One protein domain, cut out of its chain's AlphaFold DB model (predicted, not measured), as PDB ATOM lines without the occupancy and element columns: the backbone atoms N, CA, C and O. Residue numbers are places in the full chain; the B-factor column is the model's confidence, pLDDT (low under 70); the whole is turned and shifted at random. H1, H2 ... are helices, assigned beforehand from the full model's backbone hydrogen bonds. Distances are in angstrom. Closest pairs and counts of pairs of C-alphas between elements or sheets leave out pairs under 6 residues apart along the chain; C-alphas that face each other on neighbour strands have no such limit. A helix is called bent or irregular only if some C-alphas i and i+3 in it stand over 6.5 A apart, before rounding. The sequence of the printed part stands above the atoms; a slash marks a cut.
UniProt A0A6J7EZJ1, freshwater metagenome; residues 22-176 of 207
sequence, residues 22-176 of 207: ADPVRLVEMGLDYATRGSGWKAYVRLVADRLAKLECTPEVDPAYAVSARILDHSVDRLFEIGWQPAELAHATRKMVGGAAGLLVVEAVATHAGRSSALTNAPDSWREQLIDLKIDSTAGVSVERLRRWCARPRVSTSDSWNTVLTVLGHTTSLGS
ATOM      1  N   ALA A  22     160.046 185.367 186.627       74.31
ATOM      2  CA  ALA A  22     159.195 186.228 187.441       74.31
ATOM      3  C   ALA A  22     159.887 186.557 188.775       74.31
ATOM      4  O   ALA A  22     160.189 185.648 189.551       74.31
ATOM      5  N   ASP A  23     160.097 187.852 189.022       89.56
ATOM      6  CA  ASP A  23     160.670 188.358 190.268       89.56
ATOM      7  C   ASP A  23     159.914 187.794 191.497       89.56
ATOM      8  O   ASP A  23     158.683 187.651 191.454       89.56
ATOM      9  N   PRO A  24     160.610 187.451 192.596       93.38
ATOM     10  CA  PRO A  24     160.018 186.871 193.801       93.38
ATOM     11  C   PRO A  24     158.812 187.626 194.377       93.38
ATOM     12  O   PRO A  24     157.881 186.981 194.865       93.38
ATOM     13  N   VAL A  25     158.761 188.962 194.291       95.31
ATOM     14  CA  VAL A  25     157.574 189.727 194.717       95.31
ATOM     15  C   VAL A  25     156.389 189.384 193.825       95.31
ATOM     16  O   VAL A  25     155.300 189.081 194.317       95.31
ATOM     17  N   ARG A  26     156.613 189.344 192.509       94.31
ATOM     18  CA  ARG A  26     155.576 188.991 191.541       94.31
ATOM     19  C   ARG A  26     155.071 187.565 191.739       94.31
ATOM     20  O   ARG A  26     153.876 187.318 191.584       94.31
ATOM     21  N   LEU A  27     155.949 186.632 192.109       95.69
ATOM     22  CA  LEU A  27     155.543 185.274 192.470       95.69
ATOM     23  C   LEU A  27     154.586 185.280 193.668       95.69
ATOM     24  O   LEU A  27     153.536 184.646 193.586       95.69
ATOM     25  N   VAL A  28     154.882 186.029 194.736       97.12
ATOM     26  CA  VAL A  28     153.973 186.139 195.891       97.12
ATOM     27  C   VAL A  28     152.627 186.743 195.492       97.12
ATOM     28  O   VAL A  28     151.593 186.188 195.854       97.12
ATOM     29  N   GLU A  29     152.615 187.825 194.707       95.19
ATOM     30  CA  GLU A  29     151.377 188.451 194.220       95.19
ATOM     31  C   GLU A  29     150.510 187.474 193.416       95.19
ATOM     32  O   GLU A  29     149.301 187.388 193.630       95.19
ATOM     33  N   MET A  30     151.125 186.703 192.515       94.19
ATOM     34  CA  MET A  30     150.422 185.678 191.739       94.19
ATOM     35  C   MET A  30     149.893 184.561 192.637       94.19
ATOM     36  O   MET A  30     148.750 184.135 192.492       94.19
ATOM     37  N   GLY A  31     150.708 184.083 193.580       95.69
ATOM     38  CA  GLY A  31     150.300 183.063 194.542       95.69
ATOM     39  C   GLY A  31     149.128 183.515 195.411       95.69
ATOM     40  O   GLY A  31     148.208 182.731 195.633       95.69
ATOM     41  N   LEU A  32     149.135 184.778 195.846       95.69
ATOM     42  CA  LEU A  32     148.040 185.402 196.581       95.69
ATOM     43  C   LEU A  32     146.760 185.469 195.737       95.69
ATOM     44  O   LEU A  32     145.718 185.012 196.200       95.69
ATOM     45  N   ASP A  33     146.833 185.985 194.508       93.00
ATOM     46  CA  ASP A  33     145.682 186.063 193.595       93.00
ATOM     47  C   ASP A  33     145.081 184.676 193.314       93.00
ATOM     48  O   ASP A  33     143.866 184.492 193.346       93.00
ATOM     49  N   TYR A  34     145.914 183.652 193.123       94.50
ATOM     50  CA  TYR A  34     145.425 182.280 192.995       94.50
ATOM     51  C   TYR A  34     144.785 181.760 194.286       94.50
ATOM     52  O   TYR A  34     143.748 181.097 194.230       94.50
ATOM     53  N   ALA A  35     145.367 182.059 195.448       94.56
ATOM     54  CA  ALA A  35     144.858 181.594 196.732       94.56
ATOM     55  C   ALA A  35     143.507 182.231 197.110       94.56
ATOM     56  O   ALA A  35     142.678 181.560 197.729       94.56
ATOM     57  N   THR A  36     143.238 183.479 196.712       92.69
ATOM     58  CA  THR A  36     141.954 184.153 196.988       92.69
ATOM     59  C   THR A  36     140.808 183.657 196.101       92.69
ATOM     60  O   THR A  36     139.652 183.708 196.518       92.69
ATOM     61  N   ARG A  37     141.100 183.104 194.914       87.94
ATOM     62  CA  ARG A  37     140.101 182.578 193.955       87.94
ATOM     63  C   ARG A  37     139.513 181.209 194.323       87.94
ATOM     64  O   ARG A  37     138.567 180.755 193.677       87.94
ATOM     65  N   GLY A  38     140.056 180.534 195.335       78.69
ATOM     66  CA  GLY A  38     139.509 179.286 195.871       78.69
ATOM     67  C   GLY A  38     140.072 177.994 195.262       78.69
ATOM     68  O   GLY A  38     141.137 177.953 194.648       78.69
ATOM     69  N   SER A  39     139.368 176.879 195.487       79.31
ATOM     70  CA  SER A  39     139.919 175.516 195.373       79.31
ATOM     71  C   SER A  39     140.380 175.102 193.972       79.31
ATOM     72  O   SER A  39     141.320 174.310 193.867       79.31
ATOM     73  N   GLY A  40     139.783 175.651 192.910       85.88
ATOM     74  CA  GLY A  40     140.170 175.371 191.521       85.88
ATOM     75  C   GLY A  40     141.587 175.835 191.159       85.88
ATOM     76  O   GLY A  40     142.148 175.377 190.168       85.88
ATOM     77  N   TRP A  41     142.196 176.694 191.981       92.00
ATOM     78  CA  TRP A  41     143.502 177.303 191.718       92.00
ATOM     79  C   TRP A  41     144.644 176.710 192.556       92.00
ATOM     80  O   TRP A  41     145.787 177.152 192.444       92.00
ATOM     81  N   LYS A  42     144.379 175.662 193.352       91.38
ATOM     82  CA  LYS A  42     145.377 175.031 194.243       91.38
ATOM     83  C   LYS A  42     146.654 174.593 193.520       91.38
ATOM     84  O   LYS A  42     147.747 174.775 194.052       91.38
ATOM     85  N   ALA A  43     146.530 174.056 192.305       92.50
ATOM     86  CA  ALA A  43     147.682 173.644 191.501       92.50
ATOM     87  C   ALA A  43     148.590 174.832 191.129       92.50
ATOM     88  O   ALA A  43     149.811 174.696 191.125       92.50
ATOM     89  N   TYR A  44     148.014 176.012 190.886       93.56
ATOM     90  CA  TYR A  44     148.774 177.225 190.585       93.56
ATOM     91  C   TYR A  44     149.452 177.808 191.828       93.56
ATOM     92  O   TYR A  44     150.607 178.223 191.744       93.56
ATOM     93  N   VAL A  45     148.797 177.760 192.994       95.38
ATOM     94  CA  VAL A  45     149.441 178.107 194.276       95.38
ATOM     95  C   VAL A  45     150.641 177.192 194.532       95.38
ATOM     96  O   VAL A  45     151.706 177.662 194.927       95.38
ATOM     97  N   ARG A  46     150.504 175.886 194.265       96.06
ATOM     98  CA  ARG A  46     151.613 174.927 194.376       96.06
ATOM     99  C   ARG A  46     152.748 175.240 193.402       96.06
ATOM    100  O   ARG A  46     153.894 175.285 193.827       96.06
ATOM    101  N   LEU A  47     152.429 175.544 192.147       94.88
ATOM    102  CA  LEU A  47     153.424 175.919 191.140       94.88
ATOM    103  C   LEU A  47     154.229 177.165 191.545       94.88
ATOM    104  O   LEU A  47     155.440 177.210 191.339       94.88
ATOM    105  N   VAL A  48     153.571 178.180 192.113       95.69
ATOM    106  CA  VAL A  48     154.246 179.373 192.646       95.69
ATOM    107  C   VAL A  48     155.129 179.006 193.840       95.69
ATOM    108  O   VAL A  48     156.286 179.421 193.888       95.69
ATOM    109  N   ALA A  49     154.621 178.198 194.773       96.69
ATOM    110  CA  ALA A  49     155.378 177.754 195.941       96.69
ATOM    111  C   ALA A  49     156.646 176.973 195.559       96.69
ATOM    112  O   ALA A  49     157.711 177.226 196.116       96.69
ATOM    113  N   ASP A  50     156.563 176.093 194.556       95.81
ATOM    114  CA  ASP A  50     157.717 175.359 194.024       95.81
ATOM    115  C   ASP A  50     158.782 176.298 193.435       95.81
ATOM    116  O   ASP A  50     159.972 175.998 193.486       95.81
ATOM    117  N   ARG A  51     158.377 177.438 192.863       94.25
ATOM    118  CA  ARG A  51     159.312 178.438 192.325       94.25
ATOM    119  C   ARG A  51     159.973 179.253 193.424       94.25
ATOM    120  O   ARG A  51     161.187 179.398 193.390       94.25
ATOM    121  N   LEU A  52     159.205 179.712 194.411       95.56
ATOM    122  CA  LEU A  52     159.755 180.397 195.586       95.56
ATOM    123  C   LEU A  52     160.743 179.496 196.338       95.56
ATOM    124  O   LEU A  52     161.835 179.931 196.682       95.56
ATOM    125  N   ALA A  53     160.422 178.208 196.482       95.00
ATOM    126  CA  ALA A  53     161.310 177.238 197.113       95.00
ATOM    127  C   ALA A  53     162.652 177.053 196.382       95.00
ATOM    128  O   ALA A  53     163.655 176.761 197.026       95.00
ATOM    129  N   LYS A  54     162.703 177.240 195.056       93.69
ATOM    130  CA  LYS A  54     163.966 177.200 194.293       93.69
ATOM    131  C   LYS A  54     164.861 178.411 194.562       93.69
ATOM    132  O   LYS A  54     166.070 178.300 194.387       93.69
ATOM    133  N   LEU A  55     164.277 179.534 194.979       92.94
ATOM    134  CA  LEU A  55     164.995 180.763 195.319       92.94
ATOM    135  C   LEU A  55     165.465 180.776 196.781       92.94
ATOM    136  O   LEU A  55     166.241 181.638 197.153       92.94
ATOM    137  N   GLU A  56     165.038 179.823 197.616       91.31
ATOM    138  CA  GLU A  56     165.280 179.830 199.069       91.31
ATOM    139  C   GLU A  56     166.761 179.944 199.463       91.31
ATOM    140  O   GLU A  56     167.096 180.541 200.482       91.31
ATOM    141  N   CYS A  57     167.655 179.379 198.648       87.62
ATOM    142  CA  CYS A  57     169.098 179.419 198.881       87.62
ATOM    143  C   CYS A  57     169.783 180.651 198.265       87.62
ATOM    144  O   CYS A  57     171.012 180.727 198.291       87.62
ATOM    145  N   THR A  58     169.032 181.587 197.682       91.00
ATOM    146  CA  THR A  58     169.563 182.811 197.073       91.00
ATOM    147  C   THR A  58     169.073 184.047 197.835       91.00
ATOM    148  O   THR A  58     167.969 184.043 198.379       91.00
ATOM    149  N   PRO A  59     169.845 185.150 197.860       90.19
ATOM    150  CA  PRO A  59     169.381 186.412 198.448       90.19
ATOM    151  C   PRO A  59     168.135 186.991 197.759       90.19
ATOM    152  O   PRO A  59     167.454 187.849 198.312       90.19
ATOM    153  N   GLU A  60     167.816 186.524 196.549       90.62
ATOM    154  CA  GLU A  60     166.669 186.996 195.775       90.62
ATOM    155  C   GLU A  60     165.336 186.653 196.447       90.62
ATOM    156  O   GLU A  60     164.350 187.318 196.177       90.62
ATOM    157  N   VAL A  61     165.266 185.674 197.354       94.31
ATOM    158  CA  VAL A  61     164.016 185.358 198.069       94.31
ATOM    159  C   VAL A  61     163.633 186.418 199.117       94.31
ATOM    160  O   VAL A  61     162.488 186.464 199.574       94.31
ATOM    161  N   ASP A  62     164.554 187.304 199.504       95.25
ATOM    162  CA  ASP A  62     164.352 188.261 200.598       95.25
ATOM    163  C   ASP A  62     163.146 189.204 200.392       95.25
ATOM    164  O   ASP A  62     162.335 189.348 201.319       95.25
ATOM    165  N   PRO A  63     162.934 189.794 199.199       96.38
ATOM    166  CA  PRO A  63     161.730 190.562 198.901       96.38
ATOM    167  C   PRO A  63     160.431 189.750 199.018       96.38
ATOM    168  O   PRO A  63     159.423 190.304 199.461       96.38
ATOM    169  N   ALA A  64     160.436 188.448 198.691       96.69
ATOM    170  CA  ALA A  64     159.252 187.590 198.831       96.69
ATOM    171  C   ALA A  64     158.847 187.425 200.303       96.69
ATOM    172  O   ALA A  64     157.662 187.505 200.640       96.69
ATOM    173  N   TYR A  65     159.821 187.263 201.201       97.44
ATOM    174  CA  TYR A  65     159.566 187.250 202.640       97.44
ATOM    175  C   TYR A  65     159.020 188.587 203.139       97.44
ATOM    176  O   TYR A  65     158.032 188.612 203.876       97.44
ATOM    177  N   ALA A  66     159.632 189.696 202.717       97.00
ATOM    178  CA  ALA A  66     159.226 191.035 203.132       97.00
ATOM    179  C   ALA A  66     157.784 191.364 202.710       97.00
ATOM    180  O   ALA A  66     156.999 191.860 203.523       97.00
ATOM    181  N   VAL A  67     157.414 191.066 201.459       97.81
ATOM    182  CA  VAL A  67     156.055 191.322 200.965       97.81
ATOM    183  C   VAL A  67     155.034 190.376 201.607       97.81
ATOM    184  O   VAL A  67     153.976 190.837 202.030       97.81
ATOM    185  N   SER A  68     155.369 189.092 201.787       98.25
ATOM    186  CA  SER A  68     154.490 188.117 202.452       98.25
ATOM    187  C   SER A  68     154.199 188.512 203.900       98.25
ATOM    188  O   SER A  68     153.044 188.517 204.317       98.25
ATOM    189  N   ALA A  69     155.232 188.905 204.652       97.81
ATOM    190  CA  ALA A  69     155.097 189.375 206.027       97.81
ATOM    191  C   ALA A  69     154.192 190.610 206.113       97.81
ATOM    192  O   ALA A  69     153.291 190.658 206.945       97.81
ATOM    193  N   ARG A  70     154.388 191.586 205.216       97.62
ATOM    194  CA  ARG A  70     153.573 192.808 205.171       97.62
ATOM    195  C   ARG A  70     152.101 192.511 204.890       97.62
ATOM    196  O   ARG A  70     151.237 193.081 205.550       97.62
ATOM    197  N   ILE A  71     151.817 191.648 203.913       97.75
ATOM    198  CA  ILE A  71     150.443 191.265 203.557       97.75
ATOM    199  C   ILE A  71     149.781 190.530 204.726       97.75
ATOM    200  O   ILE A  71     148.630 190.823 205.055       97.75
ATOM    201  N   LEU A  72     150.501 189.605 205.369       97.81
ATOM    202  CA  LEU A  72     149.985 188.842 206.502       97.81
ATOM    203  C   LEU A  72     149.670 189.742 207.697       97.81
ATOM    204  O   LEU A  72     148.561 189.679 208.219       97.81
ATOM    205  N   ASP A  73     150.612 190.607 208.079       96.25
ATOM    206  CA  ASP A  73     150.432 191.582 209.157       96.25
ATOM    207  C   ASP A  73     149.198 192.449 208.900       96.25
ATOM    208  O   ASP A  73     148.324 192.549 209.757       96.25
ATOM    209  N   HIS A  74     149.091 193.022 207.697       96.19
ATOM    210  CA  HIS A  74     147.956 193.862 207.326       96.19
ATOM    211  C   HIS A  74     146.625 193.101 207.378       96.19
ATOM    212  O   HIS A  74     145.627 193.633 207.860       96.19
ATOM    213  N   SER A  75     146.606 191.852 206.909       96.00
ATOM    214  CA  SER A  75     145.395 191.029 206.900       96.00
ATOM    215  C   SER A  75     144.948 190.666 208.317       96.00
ATOM    216  O   SER A  75     143.759 190.732 208.615       96.00
ATOM    217  N   VAL A  76     145.885 190.329 209.210       96.19
ATOM    218  CA  VAL A  76     145.589 190.040 210.624       96.19
ATOM    219  C   VAL A  76     145.122 191.292 211.358       96.19
ATOM    220  O   VAL A  76     144.100 191.237 212.040       96.19
ATOM    221  N   ASP A  77     145.807 192.425 211.173       94.62
ATOM    222  CA  ASP A  77     145.395 193.709 211.751       94.62
ATOM    223  C   ASP A  77     143.961 194.044 211.321       94.62
ATOM    224  O   ASP A  77     143.108 194.341 212.158       94.62
ATOM    225  N   ARG A  78     143.656 193.882 210.027       94.19
ATOM    226  CA  ARG A  78     142.318 194.125 209.489       94.19
ATOM    227  C   ARG A  78     141.259 193.199 210.081       94.19
ATOM    228  O   ARG A  78     140.149 193.648 210.354       94.19
ATOM    229  N   LEU A  79     141.569 191.917 210.260       95.44
ATOM    230  CA  LEU A  79     140.641 190.952 210.849       95.44
ATOM    231  C   LEU A  79     140.298 191.320 212.295       95.44
ATOM    232  O   LEU A  79     139.129 191.279 212.678       95.44
ATOM    233  N   PHE A  80     141.290 191.747 213.075       93.75
ATOM    234  CA  PHE A  80     141.071 192.206 214.446       93.75
ATOM    235  C   PHE A  80     140.283 193.519 214.500       93.75
ATOM    236  O   PHE A  80     139.385 193.653 215.327       93.75
ATOM    237  N   GLU A  81     140.537 194.455 213.580       91.19
ATOM    238  CA  GLU A  81     139.742 195.685 213.446       91.19
ATOM    239  C   GLU A  81     138.254 195.418 213.179       91.19
ATOM    240  O   GLU A  81     137.409 196.193 213.623       91.19
ATOM    241  N   ILE A  82     137.922 194.339 212.461       91.50
ATOM    242  CA  ILE A  82     136.533 193.952 212.163       91.50
ATOM    243  C   ILE A  82     135.964 192.930 213.161       91.50
ATOM    244  O   ILE A  82     134.912 192.346 212.909       91.50
ATOM    245  N   GLY A  83     136.632 192.733 214.302       90.06
ATOM    246  CA  GLY A  83     136.092 192.007 215.450       90.06
ATOM    247  C   GLY A  83     136.468 190.530 215.557       90.06
ATOM    248  O   GLY A  83     135.973 189.876 216.472       90.06
ATOM    249  N   TRP A  84     137.339 189.997 214.690       94.00
ATOM    250  CA  TRP A  84     137.861 188.638 214.879       94.00
ATOM    251  C   TRP A  84     138.728 188.554 216.131       94.00
ATOM    252  O   TRP A  84     139.596 189.400 216.352       94.00
ATOM    253  N   GLN A  85     138.557 187.483 216.903       93.00
ATOM    254  CA  GLN A  85     139.421 187.201 218.044       93.00
ATOM    255  C   GLN A  85     140.603 186.292 217.660       93.00
ATOM    256  O   GLN A  85     140.499 185.503 216.712       93.00
ATOM    257  N   PRO A  86     141.736 186.338 218.389       95.31
ATOM    258  CA  PRO A  86     142.914 185.526 218.081       95.31
ATOM    259  C   PRO A  86     142.636 184.020 218.039       95.31
ATOM    260  O   PRO A  86     143.052 183.341 217.097       95.31
ATOM    261  N   ALA A  87     141.925 183.493 219.043       94.62
ATOM    262  CA  ALA A  87     141.627 182.065 219.124       94.62
ATOM    263  C   ALA A  87     140.658 181.630 218.019       94.62
ATOM    264  O   ALA A  87     140.846 180.573 217.413       94.62
ATOM    265  N   GLU A  88     139.667 182.467 217.705       95.00
ATOM    266  CA  GLU A  88     138.717 182.233 216.616       95.00
ATOM    267  C   GLU A  88     139.421 182.191 215.261       95.00
ATOM    268  O   GLU A  88     139.208 181.255 214.490       95.00
ATOM    269  N   LEU A  89     140.313 183.148 214.986       96.38
ATOM    270  CA  LEU A  89     141.068 183.205 213.738       96.38
ATOM    271  C   LEU A  89     141.969 181.970 213.561       96.38
ATOM    272  O   LEU A  89     141.975 181.343 212.494       96.38
ATOM    273  N   ALA A  90     142.696 181.578 214.611       96.56
ATOM    274  CA  ALA A  90     143.532 180.378 214.595       96.56
ATOM    275  C   ALA A  90     142.692 179.101 214.407       96.56
ATOM    276  O   ALA A  90     143.036 178.237 213.592       96.56
ATOM    277  N   HIS A  91     141.565 178.990 215.119       94.38
ATOM    278  CA  HIS A  91     140.651 177.857 215.019       94.38
ATOM    279  C   HIS A  91     140.020 177.748 213.624       94.38
ATOM    280  O   HIS A  91     140.061 176.676 213.013       94.38
ATOM    281  N   ALA A  92     139.470 178.846 213.103       94.94
ATOM    282  CA  ALA A  92     138.847 178.903 211.787       94.94
ATOM    283  C   ALA A  92     139.854 178.548 210.689       94.94
ATOM    284  O   ALA A  92     139.574 177.678 209.864       94.94
ATOM    285  N   THR A  93     141.063 179.116 210.742       96.19
ATOM    286  CA  THR A  93     142.129 178.788 209.784       96.19
ATOM    287  C   THR A  93     142.501 177.309 209.853       96.19
ATOM    288  O   THR A  93     142.577 176.631 208.825       96.19
ATOM    289  N   ARG A  94     142.681 176.760 211.063       96.06
ATOM    290  CA  ARG A  94     142.976 175.333 211.249       96.06
ATOM    291  C   ARG A  94     141.892 174.445 210.644       96.06
ATOM    292  O   ARG A  94     142.217 173.431 210.031       96.06
ATOM    293  N   LYS A  95     140.625 174.806 210.845       94.81
ATOM    294  CA  LYS A  95     139.464 174.042 210.380       94.81
ATOM    295  C   LYS A  95     139.288 174.115 208.862       94.81
ATOM    296  O   LYS A  95     138.981 173.101 208.248       94.81
ATOM    297  N   MET A  96     139.477 175.294 208.274       91.62
ATOM    298  CA  MET A  96     139.195 175.551 206.857       91.62
ATOM    299  C   MET A  96     140.373 175.233 205.936       91.62
ATOM    300  O   MET A  96     140.168 174.811 204.799       91.62
ATOM    301  N   VAL A  97     141.602 175.447 206.412       93.12
ATOM    302  CA  VAL A  97     142.824 175.330 205.604       93.12
ATOM    303  C   VAL A  97     143.687 174.156 206.058       93.12
ATOM    304  O   VAL A  97     144.194 173.407 205.227       93.12
ATOM    305  N   GLY A  98     143.838 173.972 207.371       94.50
ATOM    306  CA  GLY A  98     144.557 172.839 207.952       94.50
ATOM    307  C   GLY A  98     145.477 173.216 209.113       94.50
ATOM    308  O   GLY A  98     145.716 174.385 209.412       94.50
ATOM    309  N   GLY A  99     146.030 172.196 209.775       95.19
ATOM    310  CA  GLY A  99     146.841 172.357 210.991       95.19
ATOM    311  C   GLY A  99     148.054 173.276 210.829       95.19
ATOM    312  O   GLY A  99     148.269 174.146 211.668       95.19
ATOM    313  N   ALA A 100     148.810 173.124 209.739       95.69
ATOM    314  CA  ALA A 100     149.976 173.964 209.463       95.69
ATOM    315  C   ALA A 100     149.583 175.442 209.285       95.69
ATOM    316  O   ALA A 100     150.201 176.321 209.878       95.69
ATOM    317  N   ALA A 101     148.501 175.709 208.555       96.12
ATOM    318  CA  ALA A 101     147.984 177.060 208.372       96.12
ATOM    319  C   ALA A 101     147.546 177.699 209.701       96.12
ATOM    320  O   ALA A 101     147.869 178.856 209.958       96.12
ATOM    321  N   GLY A 102     146.890 176.935 210.581       96.94
ATOM    322  CA  GLY A 102     146.542 177.400 211.927       96.94
ATOM    323  C   GLY A 102     147.771 177.789 212.758       96.94
ATOM    324  O   GLY A 102     147.778 178.846 213.378       96.94
ATOM    325  N   LEU A 103     148.839 176.984 212.722       96.19
ATOM    326  CA  LEU A 103     150.094 177.305 213.417       96.19
ATOM    327  C   LEU A 103     150.785 178.547 212.838       96.19
ATOM    328  O   LEU A 103     151.329 179.344 213.596       96.19
ATOM    329  N   LEU A 104     150.766 178.725 211.517       97.00
ATOM    330  CA  LEU A 104     151.337 179.914 210.884       97.00
ATOM    331  C   LEU A 104     150.558 181.185 211.255       97.00
ATOM    332  O   LEU A 104     151.155 182.230 211.497       97.00
ATOM    333  N   VAL A 105     149.232 181.096 211.362       97.50
ATOM    334  CA  VAL A 105     148.409 182.205 211.860       97.50
ATOM    335  C   VAL A 105     148.742 182.540 213.312       97.50
ATOM    336  O   VAL A 105     148.839 183.717 213.637       97.50
ATOM    337  N   VAL A 106     149.000 181.551 214.172       97.12
ATOM    338  CA  VAL A 106     149.453 181.799 215.554       97.12
ATOM    339  C   VAL A 106     150.774 182.585 215.585       97.12
ATOM    340  O   VAL A 106     150.909 183.504 216.388       97.12
ATOM    341  N   GLU A 107     151.718 182.312 214.678       96.75
ATOM    342  CA  GLU A 107     152.943 183.124 214.545       96.75
ATOM    343  C   GLU A 107     152.639 184.577 214.143       96.75
ATOM    344  O   GLU A 107     153.253 185.503 214.667       96.75
ATOM    345  N   ALA A 108     151.667 184.797 213.254       96.88
ATOM    346  CA  ALA A 108     151.245 186.143 212.861       96.88
ATOM    347  C   ALA A 108     150.553 186.896 214.011       96.88
ATOM    348  O   ALA A 108     150.831 188.073 214.247       96.88
ATOM    349  N   VAL A 109     149.712 186.201 214.786       96.44
ATOM    350  CA  VAL A 109     149.128 186.723 216.030       96.44
ATOM    351  C   VAL A 109     150.230 187.096 217.021       96.44
ATOM    352  O   VAL A 109     150.136 188.137 217.670       96.44
ATOM    353  N   ALA A 110     151.297 186.300 217.112       95.81
ATOM    354  CA  ALA A 110     152.427 186.595 217.982       95.81
ATOM    355  C   ALA A 110     153.159 187.878 217.574       95.81
ATOM    356  O   ALA A 110     153.463 188.700 218.441       95.81
ATOM    357  N   THR A 111     153.376 188.099 216.272       95.19
ATOM    358  CA  THR A 111     153.911 189.380 215.792       95.19
ATOM    359  C   THR A 111     152.972 190.535 216.122       95.19
ATOM    360  O   THR A 111     153.428 191.553 216.645       95.19
ATOM    361  N   HIS A 112     151.666 190.401 215.861       94.56
ATOM    362  CA  HIS A 112     150.699 191.440 216.215       94.56
ATOM    363  C   HIS A 112     150.780 191.773 217.711       94.56
ATOM    364  O   HIS A 112     150.947 192.938 218.066       94.56
ATOM    365  N   ALA A 113     150.747 190.755 218.577       94.50
ATOM    366  CA  ALA A 113     150.803 190.915 220.024       94.50
ATOM    367  C   ALA A 113     152.093 191.597 220.500       94.50
ATOM    368  O   ALA A 113     152.038 192.417 221.416       94.50
ATOM    369  N   GLY A 114     153.238 191.299 219.874       93.06
ATOM    370  CA  GLY A 114     154.502 191.988 220.144       93.06
ATOM    371  C   GLY A 114     154.460 193.462 219.739       93.06
ATOM    372  O   GLY A 114     154.782 194.332 220.546       93.06
ATOM    373  N   ARG A 115     153.986 193.764 218.520       93.19
ATOM    374  CA  ARG A 115     153.891 195.140 217.994       93.19
ATOM    375  C   ARG A 115     152.931 196.020 218.801       93.19
ATOM    376  O   ARG A 115     153.209 197.200 218.984       93.19
ATOM    377  N   SER A 116     151.820 195.463 219.289       90.81
ATOM    378  CA  SER A 116     150.804 196.199 220.058       90.81
ATOM    379  C   SER A 116     150.967 196.092 221.578       90.81
ATOM    380  O   SER A 116     150.224 196.732 222.325       90.81
ATOM    381  N   SER A 117     151.937 195.301 222.056       91.12
ATOM    382  CA  SER A 117     152.069 194.938 223.476       91.12
ATOM    383  C   SER A 117     150.763 194.366 224.054       91.12
ATOM    384  O   SER A 117     150.369 194.675 225.181       91.12
ATOM    385  N   ALA A 118     150.067 193.531 223.274       90.69
ATOM    386  CA  ALA A 118     148.732 193.031 223.610       90.69
ATOM    387  C   ALA A 118     148.704 192.232 224.923       90.69
ATOM    388  O   ALA A 118     147.744 192.334 225.677       90.69
ATOM    389  N   LEU A 119     149.772 191.502 225.258       89.56
ATOM    390  CA  LEU A 119     149.864 190.766 226.528       89.56
ATOM    391  C   LEU A 119     149.836 191.677 227.769       89.56
ATOM    392  O   LEU A 119     149.558 191.209 228.872       89.56
ATOM    393  N   THR A 120     150.102 192.973 227.607       90.19
ATOM    394  CA  THR A 120     150.060 193.959 228.693       90.19
ATOM    395  C   THR A 120     148.831 194.855 228.596       90.19
ATOM    396  O   THR A 120     148.214 195.145 229.616       90.19
ATOM    397  N   ASN A 121     148.472 195.279 227.383       90.50
ATOM    398  CA  ASN A 121     147.492 196.346 227.173       90.50
ATOM    399  C   ASN A 121     146.097 195.847 226.779       90.50
ATOM    400  O   ASN A 121     145.144 196.622 226.840       90.50
ATOM    401  N   ALA A 122     145.970 194.597 226.322       90.00
ATOM    402  CA  ALA A 122     144.683 194.069 225.895       90.00
ATOM    403  C   ALA A 122     143.798 193.699 227.105       90.00
ATOM    404  O   ALA A 122     144.317 193.415 228.190       90.00
ATOM    405  N   PRO A 123     142.466 193.666 226.929       89.56
ATOM    406  CA  PRO A 123     141.530 193.178 227.941       89.56
ATOM    407  C   PRO A 123     141.839 191.743 228.382       89.56
ATOM    408  O   PRO A 123     142.387 190.963 227.603       89.56
ATOM    409  N   ASP A 124     141.426 191.376 229.597       90.88
ATOM    410  CA  ASP A 124     141.716 190.069 230.210       90.88
ATOM    411  C   ASP A 124     141.336 188.894 229.311       90.88
ATOM    412  O   ASP A 124     142.184 188.056 229.021       90.88
ATOM    413  N   SER A 125     140.126 188.903 228.749       89.75
ATOM    414  CA  SER A 125     139.657 187.851 227.841       89.75
ATOM    415  C   SER A 125     140.510 187.709 226.574       89.75
ATOM    416  O   SER A 125     140.687 186.609 226.055       89.75
ATOM    417  N   TRP A 126     141.075 188.807 226.066       91.50
ATOM    418  CA  TRP A 126     141.976 188.781 224.913       91.50
ATOM    419  C   TRP A 126     143.352 188.244 225.311       91.50
ATOM    420  O   TRP A 126     143.962 187.476 224.568       91.50
ATOM    421  N   ARG A 127     143.843 188.622 226.497       93.88
ATOM    422  CA  ARG A 127     145.118 188.136 227.040       93.88
ATOM    423  C   ARG A 127     145.071 186.646 227.354       93.88
ATOM    424  O   ARG A 127     146.016 185.946 227.000       93.88
ATOM    425  N   GLU A 128     143.981 186.162 227.940       94.12
ATOM    426  CA  GLU A 128     143.731 184.738 228.190       94.12
ATOM    427  C   GLU A 128     143.850 183.928 226.896       94.12
ATOM    428  O   GLU A 128     144.608 182.964 226.848       94.12
ATOM    429  N   GLN A 129     143.239 184.391 225.798       94.69
ATOM    430  CA  GLN A 129     143.386 183.729 224.498       94.69
ATOM    431  C   GLN A 129     144.833 183.696 223.996       94.69
ATOM    432  O   GLN A 129     145.274 182.686 223.452       94.69
ATOM    433  N   LEU A 130     145.591 184.787 224.151       94.69
ATOM    434  CA  LEU A 130     147.002 184.813 223.747       94.69
ATOM    435  C   LEU A 130     147.852 183.848 224.592       94.69
ATOM    436  O   LEU A 130     148.761 183.207 224.059       94.69
ATOM    437  N   ILE A 131     147.548 183.718 225.887       94.19
ATOM    438  CA  ILE A 131     148.195 182.764 226.797       94.19
ATOM    439  C   ILE A 131     147.849 181.324 226.398       94.19
ATOM    440  O   ILE A 131     148.755 180.498 226.271       94.19
ATOM    441  N   ASP A 132     146.580 181.033 226.118       94.62
ATOM    442  CA  ASP A 132     146.111 179.704 225.703       94.62
ATOM    443  C   ASP A 132     146.705 179.268 224.359       94.62
ATOM    444  O   ASP A 132     147.085 178.109 224.171       94.62
ATOM    445  N   LEU A 133     146.861 180.220 223.434       94.06
ATOM    446  CA  LEU A 133     147.571 180.024 222.170       94.06
ATOM    447  C   LEU A 133     149.093 179.888 222.344       94.06
ATOM    448  O   LEU A 133     149.786 179.590 221.371       94.06
ATOM    449  N   LYS A 134     149.614 180.071 223.566       94.88
ATOM    450  CA  LYS A 134     151.041 180.009 223.917       94.88
ATOM    451  C   LYS A 134     151.882 180.975 223.085       94.88
ATOM    452  O   LYS A 134     152.947 180.619 222.582       94.88
ATOM    453  N   ILE A 135     151.375 182.194 222.917       92.00
ATOM    454  CA  ILE A 135     152.015 183.225 222.109       92.00
ATOM    455  C   ILE A 135     153.343 183.652 222.739       92.00
ATOM    456  O   ILE A 135     153.376 184.275 223.798       92.00
ATOM    457  N   ASP A 136     154.441 183.396 222.029       88.81
ATOM    458  CA  ASP A 136     155.721 184.048 222.289       88.81
ATOM    459  C   ASP A 136     155.822 185.319 221.441       88.81
ATOM    460  O   ASP A 136     156.216 185.281 220.273       88.81
ATOM    461  N   SER A 137     155.461 186.458 222.033       83.44
ATOM    462  CA  SER A 137     155.522 187.775 221.382       83.44
ATOM    463  C   SER A 137     156.950 188.311 221.185       83.44
ATOM    464  O   SER A 137     157.138 189.284 220.456       83.44
ATOM    465  N   THR A 138     157.965 187.666 221.771       84.19
ATOM    466  CA  THR A 138     159.366 188.124 221.745       84.19
ATOM    467  C   THR A 138     160.206 187.489 220.635       84.19
ATOM    468  O   THR A 138     161.271 188.003 220.302       84.19
ATOM    469  N   ALA A 139     159.716 186.423 219.992       76.94
ATOM    470  CA  ALA A 139     160.448 185.627 218.993       76.94
ATOM    471  C   ALA A 139     160.699 186.287 217.607       76.94
ATOM    472  O   ALA A 139     160.908 185.583 216.605       76.94
ATOM    473  N   GLY A 140     160.739 187.622 217.546       84.12
ATOM    474  CA  GLY A 140     161.117 188.415 216.370       84.12
ATOM    475  C   GLY A 140     159.940 188.977 215.568       84.12
ATOM    476  O   GLY A 140     158.773 188.730 215.894       84.12
ATOM    477  N   VAL A 141     160.264 189.746 214.519       92.31
ATOM    478  CA  VAL A 141     159.270 190.330 213.606       92.31
ATOM    479  C   VAL A 141     158.849 189.323 212.523       92.31
ATOM    480  O   VAL A 141     159.370 188.207 212.438       92.31
ATOM    481  N   SER A 142     157.823 189.667 211.738       94.31
ATOM    482  CA  SER A 142     157.138 188.704 210.863       94.31
ATOM    483  C   SER A 142     158.044 188.076 209.805       94.31
ATOM    484  O   SER A 142     157.880 186.899 209.492       94.31
ATOM    485  N   VAL A 143     159.034 188.806 209.286       96.44
ATOM    486  CA  VAL A 143     159.971 188.285 208.277       96.44
ATOM    487  C   VAL A 143     160.788 187.114 208.830       96.44
ATOM    488  O   VAL A 143     160.867 186.059 208.203       96.44
ATOM    489  N   GLU A 144     161.352 187.248 210.026       95.12
ATOM    490  CA  GLU A 144     162.176 186.238 210.690       95.12
ATOM    491  C   GLU A 144     161.340 185.022 211.080       95.12
ATOM    492  O   GLU A 144     161.806 183.886 210.973       95.12
ATOM    493  N   ARG A 145     160.083 185.239 211.485       94.88
ATOM    494  CA  ARG A 145     159.139 184.146 211.755       94.88
ATOM    495  C   ARG A 145     158.796 183.363 210.495       94.88
ATOM    496  O   ARG A 145     158.813 182.134 210.545       94.88
ATOM    497  N   LEU A 146     158.553 184.038 209.369       95.50
ATOM    498  CA  LEU A 146     158.323 183.372 208.084       95.50
ATOM    499  C   LEU A 146     159.559 182.602 207.607       95.50
ATOM    500  O   LEU A 146     159.428 181.459 207.177       95.50
ATOM    501  N   ARG A 147     160.766 183.158 207.751       95.06
ATOM    502  CA  ARG A 147     162.002 182.420 207.436       95.06
ATOM    503  C   ARG A 147     162.154 181.179 208.303       95.06
ATOM    504  O   ARG A 147     162.410 180.093 207.795       95.06
ATOM    505  N   ARG A 148     161.939 181.311 209.615       93.75
ATOM    506  CA  ARG A 148     161.974 180.176 210.549       93.75
ATOM    507  C   ARG A 148     160.923 179.126 210.200       93.75
ATOM    508  O   ARG A 148     161.187 177.938 210.360       93.75
ATOM    509  N   TRP A 149     159.748 179.551 209.737       93.88
ATOM    510  CA  TRP A 149     158.701 178.665 209.242       93.88
ATOM    511  C   TRP A 149     159.177 177.857 208.029       93.88
ATOM    512  O   TRP A 149     159.094 176.628 208.050       93.88
ATOM    513  N   CYS A 150     159.724 178.526 207.014       93.94
ATOM    514  CA  CYS A 150     160.211 177.878 205.797       93.94
ATOM    515  C   CYS A 150     161.451 177.004 206.011       93.94
ATOM    516  O   CYS A 150     161.598 175.996 205.326       93.94
ATOM    517  N   ALA A 151     162.280 177.320 207.008       91.06
ATOM    518  CA  ALA A 151     163.466 176.551 207.379       91.06
ATOM    519  C   ALA A 151     163.184 175.335 208.294       91.06
ATOM    520  O   ALA A 151     164.119 174.723 208.816       91.06
ATOM    521  N   ARG A 152     161.916 174.970 208.550       89.44
ATOM    522  CA  ARG A 152     161.579 173.845 209.444       89.44
ATOM    523  C   ARG A 152     162.056 172.500 208.864       89.44
ATOM    524  O   ARG A 152     161.574 172.107 207.808       89.44
ATOM    525  N   PRO A 153     162.850 171.693 209.598       79.56
ATOM    526  CA  PRO A 153     163.450 170.461 209.059       79.56
ATOM    527  C   PRO A 153     162.471 169.370 208.591       79.56
ATOM    528  O   PRO A 153     162.870 168.445 207.895       79.56
ATOM    529  N   ARG A 154     161.208 169.416 209.031       82.38
ATOM    530  CA  ARG A 154     160.205 168.358 208.797       82.38
ATOM    531  C   ARG A 154     159.231 168.668 207.658       82.38
ATOM    532  O   ARG A 154     158.338 167.867 207.409       82.38
ATOM    533  N   VAL A 155     159.356 169.829 207.021       89.12
ATOM    534  CA  VAL A 155     158.441 170.305 205.979       89.12
ATOM    535  C   VAL A 155     159.287 170.751 204.797       89.12
ATOM    536  O   VAL A 155     160.275 171.454 204.989       89.12
ATOM    537  N   SER A 156     158.938 170.328 203.580       94.31
ATOM    538  CA  SER A 156     159.673 170.805 202.408       94.31
ATOM    539  C   SER A 156     159.484 172.316 202.258       94.31
ATOM    540  O   SER A 156     158.412 172.849 202.547       94.31
ATOM    541  N   THR A 157     160.496 173.022 201.763       94.44
ATOM    542  CA  THR A 157     160.415 174.470 201.531       94.44
ATOM    543  C   THR A 157     159.217 174.844 200.649       94.44
ATOM    544  O   THR A 157     158.547 175.844 200.902       94.44
ATOM    545  N   SER A 158     158.874 174.007 199.661       95.94
ATOM    546  CA  SER A 158     157.675 174.202 198.835       95.94
ATOM    547  C   SER A 158     156.373 174.044 199.629       95.94
ATOM    548  O   SER A 158     155.452 174.840 199.457       95.94
ATOM    549  N   ASP A 159     156.261 173.056 200.521       96.81
ATOM    550  CA  ASP A 159     155.081 172.919 201.390       96.81
ATOM    551  C   ASP A 159     154.947 174.106 202.353       96.81
ATOM    552  O   ASP A 159     153.838 174.588 202.611       96.81
ATOM    553  N   SER A 160     156.076 174.624 202.839       96.81
ATOM    554  CA  SER A 160     156.110 175.822 203.671       96.81
ATOM    555  C   SER A 160     155.599 177.047 202.912       96.81
ATOM    556  O   SER A 160     154.660 177.686 203.388       96.81
ATOM    557  N   TRP A 161     156.121 177.324 201.712       97.62
ATOM    558  CA  TRP A 161     155.634 178.415 200.857       97.62
ATOM    559  C   TRP A 161     154.179 178.230 200.435       97.62
ATOM    560  O   TRP A 161     153.416 179.194 200.418       97.62
ATOM    561  N   ASN A 162     153.749 176.999 200.151       97.50
ATOM    562  CA  ASN A 162     152.353 176.715 199.838       97.50
ATOM    563  C   ASN A 162     151.437 177.065 201.018       97.50
ATOM    564  O   ASN A 162     150.394 177.691 200.822       97.50
ATOM    565  N   THR A 163     151.856 176.730 202.241       97.69
ATOM    566  CA  THR A 163     151.130 177.105 203.460       97.69
ATOM    567  C   THR A 163     151.076 178.622 203.623       97.69
ATOM    568  O   THR A 163     149.998 179.150 203.885       97.69
ATOM    569  N   VAL A 164     152.200 179.323 203.414       98.06
ATOM    570  CA  VAL A 164     152.262 180.794 203.470       98.06
ATOM    571  C   VAL A 164     151.262 181.405 202.496       98.06
ATOM    572  O   VAL A 164     150.355 182.108 202.930       98.06
ATOM    573  N   LEU A 165     151.352 181.081 201.205       98.00
ATOM    574  CA  LEU A 165     150.468 181.640 200.176       98.00
ATOM    575  C   LEU A 165     148.990 181.337 200.453       98.00
ATOM    576  O   LEU A 165     148.132 182.201 200.277       98.00
ATOM    577  N   THR A 166     148.689 180.131 200.940       97.12
ATOM    578  CA  THR A 166     147.314 179.746 201.280       97.12
ATOM    579  C   THR A 166     146.785 180.535 202.479       97.12
ATOM    580  O   THR A 166     145.633 180.963 202.460       97.12
ATOM    581  N   VAL A 167     147.610 180.779 203.505       97.69
ATOM    582  CA  VAL A 167     147.238 181.622 204.654       97.69
ATOM    583  C   VAL A 167     147.049 183.079 204.235       97.69
ATOM    584  O   VAL A 167     146.071 183.695 204.660       97.69
ATOM    585  N   LEU A 168     147.918 183.619 203.373       97.50
ATOM    586  CA  LEU A 168     147.757 184.972 202.827       97.50
ATOM    587  C   LEU A 168     146.415 185.108 202.101       97.50
ATOM    588  O   LEU A 168     145.642 186.017 202.402       97.50
ATOM    589  N   GLY A 169     146.098 184.173 201.201       96.38
ATOM    590  CA  GLY A 169     144.819 184.169 200.492       96.38
ATOM    591  C   GLY A 169     143.626 184.025 201.432       96.38
ATOM    592  O   GLY A 169     142.671 184.789 201.334       96.38
ATOM    593  N   HIS A 170     143.691 183.098 202.390       95.50
ATOM    594  CA  HIS A 170     142.610 182.869 203.348       95.50
ATOM    595  C   HIS A 170     142.308 184.108 204.200       95.50
ATOM    596  O   HIS A 170     141.157 184.536 204.272       95.50
ATOM    597  N   THR A 171     143.333 184.701 204.814       95.88
ATOM    598  CA  THR A 171     143.182 185.876 205.689       95.88
ATOM    599  C   THR A 171     142.734 187.115 204.912       95.88
ATOM    600  O   THR A 171     141.845 187.831 205.371       95.88
ATOM    601  N   THR A 172     143.245 187.310 203.691       94.56
ATOM    602  CA  THR A 172     142.798 188.385 202.787       94.56
ATOM    603  C   THR A 172     141.321 188.228 202.407       94.56
ATOM    604  O   THR A 172     140.549 189.192 202.452       94.56
ATOM    605  N   SER A 173     140.894 187.007 202.069       92.19
ATOM    606  CA  SER A 173     139.499 186.724 201.718       92.19
ATOM    607  C   SER A 173     138.553 186.907 202.907       92.19
ATOM    608  O   SER A 173     137.477 187.476 202.734       92.19
ATOM    609  N   LEU A 174     138.951 186.499 204.120       91.88
ATOM    610  CA  LEU A 174     138.163 186.736 205.336       91.88
ATOM    611  C   LEU A 174     137.980 188.237 205.614       91.88
ATOM    612  O   LEU A 174     136.864 188.676 205.893       91.88
ATOM    613  N   GLY A 175     139.048 189.031 205.481       87.06
ATOM    614  CA  GLY A 175     138.995 190.481 205.699       87.06
ATOM    615  C   GLY A 175     138.127 191.218 204.674       87.06
ATOM    616  O   GLY A 175     137.536 192.249 204.992       87.06
ATOM    617  N   SER A 176     138.012 190.668 203.462       82.06
ATOM    618  CA  SER A 176     137.157 191.202 202.393       82.06
ATOM    619  C   SER A 176     135.688 190.786 202.550       82.06
ATOM    620  O   SER A 176     134.788 191.570 202.257       82.06
TER     621      SER A 176
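AT A GLANCE: This is residues 22 to 176 of the 207 residues of a protein of freshwater metagenome (UniProt A0A6J7EZJ1). Two helices side by side, H3 and H9, make the core of a stack of helices: the hairpin H1 and H2 packs on one side of them, while H5 and H8 pack on the other. H4 folds back along H5, and the small pair H6 and H7 makes the far end, beyond H4 and H5. The printed part has 155 residues with nine named helices, H1 to H9 in order, and no named strand; it is all helix, with mostly crossed packing. It is compact, with a radius of gyration of the C-alphas of 14.9 A and spans of 46 by 31 by 25 A.

IN THESE COORDINATES: H3, the longest helix, holds residues 59 to 81 and measures 34.5 A, from C-alpha 59 at (169.381, 186.412, 198.448). It is irregular, but only just: C-alphas 60 and 63 are 6.8 A apart. H9, residues 157 to 176, measures 28.7 A and ends at C-alpha 176 at (137.157, 191.202, 202.393). H1 is residues 24 to 36, beginning at C-alpha 24 at (160.018, 186.871, 193.801). H2, residues 39 to 55, measures 25.6 A and is irregular, with C-alphas 40 and 43 7.7 A apart. H5, residues 99 to 116, measures 25.8 A. The shorter helices are H4, residues 86 to 96, H6, 118 to 121, H7, 124 to 132, and H8, 142 to 150.

HOW THE PARTS SIT: H3 and H9 are the hubs, touching five helices each. They touch each other at a shallow tilt of 32 degrees, the same way; their closest C-alphas, Leu 79 and Gly 175, are 5.4 A apart. H1 and H2 form a hairpin at 18 degrees, with C-alphas 31 and 45 closest at 5.0 A. H2 touches H9, residues 157 to 166 alone, closest at C-alphas 50 and 158, 4.9 A. H5 and H3 touch about perpendicular, at 77 degrees, closest at C-alphas 108 and 73, 6.6 A. H8 touches H3, residues 65 to 73 alone, closest at C-alphas 142 and 69, 5.3 A. H4 and H5 form a hairpin at 21 degrees, with C-alphas 94 and 102 closest at 4.2 A. H7 touches H4 at C-alphas 129 and 87, 5.9 A, and H6 at C-alphas 127 and 119, 5.5 A. H1 and H7 are apart. Every O i to N i+4 pair is within hydrogen-bond range in H1, H4, H5, H7, H8 and H9; H2 has 11 of 13, H3 17 of 19, and H6 is too short for one.

THE WHOLE: The C-alphas farthest apart, those of Ala 22 and Asp 124, are 46.4 A apart. The printed part has no cut and no long link. Its mean pLDDT is 93.4, and no printed residue is under 70.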